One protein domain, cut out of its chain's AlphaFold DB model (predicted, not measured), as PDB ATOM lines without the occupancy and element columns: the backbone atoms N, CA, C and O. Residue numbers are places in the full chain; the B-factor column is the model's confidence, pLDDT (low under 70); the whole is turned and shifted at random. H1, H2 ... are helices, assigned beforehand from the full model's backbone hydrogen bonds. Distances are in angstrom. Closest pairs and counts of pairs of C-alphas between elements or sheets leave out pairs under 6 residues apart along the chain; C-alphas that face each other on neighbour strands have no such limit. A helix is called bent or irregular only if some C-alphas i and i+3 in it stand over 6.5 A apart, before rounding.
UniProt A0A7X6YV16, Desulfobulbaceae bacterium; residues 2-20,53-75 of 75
ATOM      1  N   TYR A   2     145.535 -35.754  77.025       97.12
ATOM      2  CA  TYR A   2     144.813 -34.505  76.729       97.12
ATOM      3  C   TYR A   2     145.412 -33.256  77.402       97.12
ATOM      4  O   TYR A   2     145.795 -32.315  76.716       97.12
ATOM      5  N   GLU A   3     145.593 -33.272  78.728       97.25
ATOM      6  CA  GLU A   3     146.156 -32.121  79.455       97.25
ATOM      7  C   GLU A   3     147.577 -31.749  79.015       97.25
ATOM      8  O   GLU A   3     147.891 -30.569  78.912       97.25
ATOM      9  N   GLY A   4     148.420 -32.747  78.732       97.62
ATOM     10  CA  GLY A   4     149.788 -32.523  78.266       97.62
ATOM     11  C   GLY A   4     149.824 -31.898  76.871       97.62
ATOM     12  O   GLY A   4     150.567 -30.947  76.652       97.62
ATOM     13  N   ALA A   5     148.977 -32.378  75.954       98.00
ATOM     14  CA  ALA A   5     148.850 -31.811  74.612       98.00
ATOM     15  C   ALA A   5     148.335 -30.366  74.661       98.00
ATOM     16  O   ALA A   5     148.915 -29.483  74.034       98.00
ATOM     17  N   ARG A   6     147.290 -30.116  75.462       98.31
ATOM     18  CA  ARG A   6     146.732 -28.777  75.678       98.31
ATOM     19  C   ARG A   6     147.790 -27.814  76.217       98.31
ATOM     20  O   ARG A   6     148.016 -26.764  75.633       98.31
ATOM     21  N   PHE A   7     148.476 -28.209  77.290       98.44
ATOM     22  CA  PHE A   7     149.495 -27.382  77.929       98.44
ATOM     23  C   PHE A   7     150.676 -27.081  76.997       98.44
ATOM     24  O   PHE A   7     151.160 -25.954  76.962       98.44
ATOM     25  N   PHE A   8     151.122 -28.065  76.210       98.50
ATOM     26  CA  PHE A   8     152.170 -27.856  75.213       98.50
ATOM     27  C   PHE A   8     151.749 -26.837  74.143       98.50
ATOM     28  O   PHE A   8     152.510 -25.919  73.845       98.50
ATOM     29  N   LEU A   9     150.537 -26.953  73.590       97.94
ATOM     30  CA  LEU A   9     150.046 -26.025  72.565       97.94
ATOM     31  C   LEU A   9     149.801 -24.613  73.120       97.94
ATOM     32  O   LEU A   9     150.105 -23.635  72.431       97.94
ATOM     33  N   ASP A  10     149.339 -24.506  74.371       98.00
ATOM     34  CA  ASP A  10     149.248 -23.236  75.101       98.00
ATOM     35  C   ASP A  10     150.637 -22.578  75.211       98.00
ATOM     36  O   ASP A  10     150.800 -21.416  74.839       98.00
ATOM     37  N   ALA A  11     151.660 -23.326  75.648       98.06
ATOM     38  CA  ALA A  11     153.038 -22.832  75.767       98.06
ATOM     39  C   ALA A  11     153.655 -22.440  74.409       98.06
ATOM     40  O   ALA A  11     154.448 -21.506  74.322       98.06
ATOM     41  N   MET A  12     153.254 -23.114  73.331       97.75
ATOM     42  CA  MET A  12     153.658 -22.784  71.962       97.75
ATOM     43  C   MET A  12     152.918 -21.560  71.387       97.75
ATOM     44  O   MET A  12     153.311 -21.048  70.331       97.75
ATOM     45  N   ALA A  13     151.869 -21.071  72.059       97.06
ATOM     46  CA  ALA A  13     150.946 -20.052  71.557       97.06
ATOM     47  C   ALA A  13     150.367 -20.412  70.173       97.06
ATOM     48  O   ALA A  13     150.295 -19.575  69.270       97.06
ATOM     49  N   VAL A  14     149.992 -21.681  69.998       97.12
ATOM     50  CA  VAL A  14     149.365 -22.200  68.777       97.12
ATOM     51  C   VAL A  14     147.863 -22.317  69.017       97.12
ATOM     52  O   VAL A  14     147.469 -23.004  69.955       97.12
ATOM     53  N   PRO A  15     147.004 -21.691  68.197       96.94
ATOM     54  CA  PRO A  15     145.567 -21.923  68.273       96.94
ATOM     55  C   PRO A  15     145.234 -23.388  67.969       96.94
ATOM     56  O   PRO A  15     145.743 -23.955  67.003       96.94
ATOM     57  N   TYR A  16     144.349 -23.991  68.758       96.88
ATOM     58  CA  TYR A  16     143.882 -25.360  68.547       96.88
ATOM     59  C   TYR A  16     142.395 -25.496  68.868       96.88
ATOM     60  O   TYR A  16     141.825 -24.714  69.625       96.88
ATOM     61  N   SER A  17     141.787 -26.539  68.308       97.38
ATOM     62  CA  SER A  17     140.465 -27.032  68.686       97.38
ATOM     63  C   SER A  17     140.620 -28.500  69.059       97.38
ATOM     64  O   SER A  17     141.012 -29.307  68.218       97.38
ATOM     65  N   MET A  18     140.387 -28.840  70.325       96.81
ATOM     66  CA  MET A  18     140.605 -30.186  70.855       96.81
ATOM     67  C   MET A  18     139.566 -30.500  71.924       96.81
ATOM     68  O   MET A  18     139.286 -29.664  72.779       96.81
ATOM     69  N   GLU A  19     139.065 -31.731  71.910       96.81
ATOM     70  CA  GLU A  19     138.144 -32.258  72.914       96.81
ATOM     71  C   GLU A  19     138.722 -33.549  73.515       96.81
ATOM     72  O   GLU A  19     139.396 -34.313  72.812       96.81
ATOM     73  N   PRO A  20     138.522 -33.806  74.819       96.94
ATOM     74  CA  PRO A  20     138.941 -35.060  75.426       96.94
ATOM     75  C   PRO A  20     138.094 -36.226  74.895       96.94
ATOM     76  O   PRO A  20     136.890 -36.091  74.698       96.94
ATOM     77  N   ASP A  53     158.289 -30.113  88.437       95.44
ATOM     78  CA  ASP A  53     156.924 -30.294  87.933       95.44
ATOM     79  C   ASP A  53     156.978 -30.452  86.408       95.44
ATOM     80  O   ASP A  53     157.644 -29.687  85.709       95.44
ATOM     81  N   TRP A  54     156.254 -31.435  85.876       96.69
ATOM     82  CA  TRP A  54     156.274 -31.738  84.446       96.69
ATOM     83  C   TRP A  54     155.873 -30.534  83.579       96.69
ATOM     84  O   TRP A  54     156.304 -30.435  82.430       96.69
ATOM     85  N   ARG A  55     155.053 -29.612  84.104       98.00
ATOM     86  CA  ARG A  55     154.656 -28.392  83.391       98.00
ATOM     87  C   ARG A  55     155.835 -27.461  83.174       98.00
ATOM     88  O   ARG A  55     155.879 -26.790  82.147       98.00
ATOM     89  N   ASP A  56     156.778 -27.417  84.105       97.88
ATOM     90  CA  ASP A  56     157.963 -26.578  83.974       97.88
ATOM     91  C   ASP A  56     158.894 -27.122  82.894       97.88
ATOM     92  O   ASP A  56     159.304 -26.367  82.011       97.88
ATOM     93  N   ASP A  57     159.117 -28.437  82.881       97.00
ATOM     94  CA  ASP A  57     159.927 -29.094  81.851       97.00
ATOM     95  C   ASP A  57     159.296 -28.975  80.455       97.00
ATOM     96  O   ASP A  57     159.984 -28.644  79.485       97.00
ATOM     97  N   VAL A  58     157.977 -29.181  80.333       98.19
ATOM     98  CA  VAL A  58     157.267 -29.030  79.051       98.19
ATOM     99  C   VAL A  58     157.299 -27.585  78.567       98.19
ATOM    100  O   VAL A  58     157.531 -27.358  77.379       98.19
ATOM    101  N   ARG A  59     157.098 -26.606  79.457       98.19
ATOM    102  CA  ARG A  59     157.166 -25.183  79.100       98.19
ATOM    103  C   ARG A  59     158.562 -24.811  78.620       98.19
ATOM    104  O   ARG A  59     158.687 -24.238  77.545       98.19
ATOM    105  N   LEU A  60     159.598 -25.193  79.369       98.00
ATOM    106  CA  LEU A  60     160.988 -24.915  79.012       98.00
ATOM    107  C   LEU A  60     161.345 -25.509  77.646       98.00
ATOM    108  O   LEU A  60     162.009 -24.857  76.841       98.00
ATOM    109  N   PHE A  61     160.908 -26.741  77.377       98.31
ATOM    110  CA  PHE A  61     161.094 -27.376  76.076       98.31
ATOM    111  C   PHE A  61     160.353 -26.620  74.966       98.31
ATOM    112  O   PHE A  61     160.963 -26.278  73.952       98.31
ATOM    113  N   ALA A  62     159.062 -26.336  75.163       98.19
ATOM    114  CA  ALA A  62     158.234 -25.636  74.188       98.19
ATOM    115  C   ALA A  62     158.819 -24.262  73.843       98.19
ATOM    116  O   ALA A  62     159.021 -23.968  72.672       98.19
ATOM    117  N   GLU A  63     159.177 -23.458  74.846       97.44
ATOM    118  CA  GLU A  63     159.789 -22.138  74.662       97.44
ATOM    119  C   GLU A  63     161.129 -22.226  73.928       97.44
ATOM    120  O   GLU A  63     161.377 -21.464  72.995       97.44
ATOM    121  N   ARG A  64     161.987 -23.183  74.309       98.44
ATOM    122  CA  ARG A  64     163.323 -23.343  73.720       98.44
ATOM    123  C   ARG A  64     163.282 -23.701  72.239       98.44
ATOM    124  O   ARG A  64     164.113 -23.206  71.483       98.44
ATOM    125  N   TYR A  65     162.366 -24.576  71.841       98.38
ATOM    126  CA  TYR A  65     162.313 -25.112  70.477       98.38
ATOM    127  C   TYR A  65     161.170 -24.534  69.644       98.38
ATOM    128  O   TYR A  65     160.942 -24.988  68.523       98.38
ATOM    129  N   ARG A  66     160.467 -23.520  70.161       97.88
ATOM    130  CA  ARG A  66     159.243 -22.985  69.563       97.88
ATOM    131  C   ARG A  66     159.393 -22.682  68.078       97.88
ATOM    132  O   ARG A  66     158.649 -23.210  67.256       97.88
ATOM    133  N   ASP A  67     160.346 -21.823  67.734       97.94
ATOM    134  CA  ASP A  67     160.471 -21.309  66.370       97.94
ATOM    135  C   ASP A  67     160.938 -22.386  65.388       97.94
ATOM    136  O   ASP A  67     160.457 -22.425  64.256       97.94
ATOM    137  N   GLN A  68     161.804 -23.300  65.844       98.19
ATOM    138  CA  GLN A  68     162.232 -24.462  65.066       98.19
ATOM    139  C   GLN A  68     161.039 -25.370  64.750       98.19
ATOM    140  O   GLN A  68     160.785 -25.663  63.585       98.19
ATOM    141  N   LEU A  69     160.267 -25.761  65.766       97.69
ATOM    142  CA  LEU A  69     159.107 -26.638  65.594       97.69
ATOM    143  C   LEU A  69     158.031 -25.992  64.713       97.69
ATOM    144  O   LEU A  69     157.414 -26.663  63.890       97.69
ATOM    145  N   LEU A  70     157.820 -24.677  64.840       97.44
ATOM    146  CA  LEU A  70     156.904 -23.944  63.963       97.44
ATOM    147  C   LEU A  70     157.409 -23.864  62.519       97.44
ATOM    148  O   LEU A  70     156.591 -23.836  61.603       97.44
ATOM    149  N   ALA A  71     158.721 -23.779  62.296       97.56
ATOM    150  CA  ALA A  71     159.291 -23.833  60.954       97.56
ATOM    151  C   ALA A  71     159.105 -25.224  60.335       97.56
ATOM    152  O   ALA A  71     158.584 -25.319  59.229       97.56
ATOM    153  N   GLU A  72     159.427 -26.287  61.075       97.06
ATOM    154  CA  GLU A  72     159.237 -27.678  60.642       97.06
ATOM    155  C   GLU A  72     157.766 -27.992  60.325       97.06
ATOM    156  O   GLU A  72     157.473 -28.644  59.325       97.06
ATOM    157  N   ALA A  73     156.827 -27.490  61.131       94.19
ATOM    158  CA  ALA A  73     155.395 -27.706  60.921       94.19
ATOM    159  C   ALA A  73     154.825 -26.979  59.690       94.19
ATOM    160  O   ALA A  73     153.755 -27.354  59.211       94.19
ATOM    161  N   ARG A  74     155.494 -25.927  59.198       92.25
ATOM    162  CA  ARG A  74     155.049 -25.171  58.016       92.25
ATOM    163  C   ARG A  74     155.435 -25.834  56.690       92.25
ATOM    164  O   ARG A  74     154.699 -25.622  55.730       92.25
ATOM    165  N   GLY A  75     156.496 -26.649  56.669       62.94
ATOM    166  CA  GLY A  75     157.061 -27.218  55.437       62.94
ATOM    167  C   GLY A  75     157.868 -26.199  54.646       62.94
ATOM    168  O   GLY A  75     157.274 -25.198  54.191       62.94
TER     169      GLY A  75
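What this domain is: This is residues 2 to 20 and 53 to 75 of the 75 residues of a protein of Desulfobulbaceae bacterium (UniProt A0A7X6YV16). A bent helix, H2, makes an L with a longer arm H2a and a shorter arm H2b, and the short helix H1 packs on H2a, on the side to which H2b turns. After H1, residues 12 to 20 fold back without a named element. The printed part has 42 residues with two named helices, H1 then H2, and no named strand; the class is all helix. It is flat, 28 by 24 by 11 A, and only just compact, close to loose, with a radius of gyration of the C-alphas of 10.7 A.

Where its parts are: H1, residues 2 to 11, begins at C-alpha 2 (144.813, -34.505, 76.729) and is 14.3 A long. H2, residues 54 to 74, was assigned as one helix by its hydrogen bonds but is bent: C-alphas 64 and 67 are 8.1 A apart. Its arms are H2a, residues 54 to 64, 15.3 A, and H2b, residues 67 to 74, 10.7 A, ending at C-alpha 74 (155.049, -25.171, 58.016).

How they stand to each other: H1 and H2a touch, closest at the C-alphas of Ala 11 and Arg 59, 5.8 A apart. They run the same way at a steep tilt of 39 degrees. H2a and H2b are about perpendicular, at 79 degrees. H1 and H2b are apart. In H1, H2a and H2b every O i to N i+4 pair is within hydrogen-bond range.

The domain as a whole: The C-alphas farthest apart, of Asp 53 and Gly 75, are 32.6 A apart. Residues 21 to 52 are not printed; C-alphas 20 and 53 are 22.4 A apart across the cut. Residue 75 alone has pLDDT under 70.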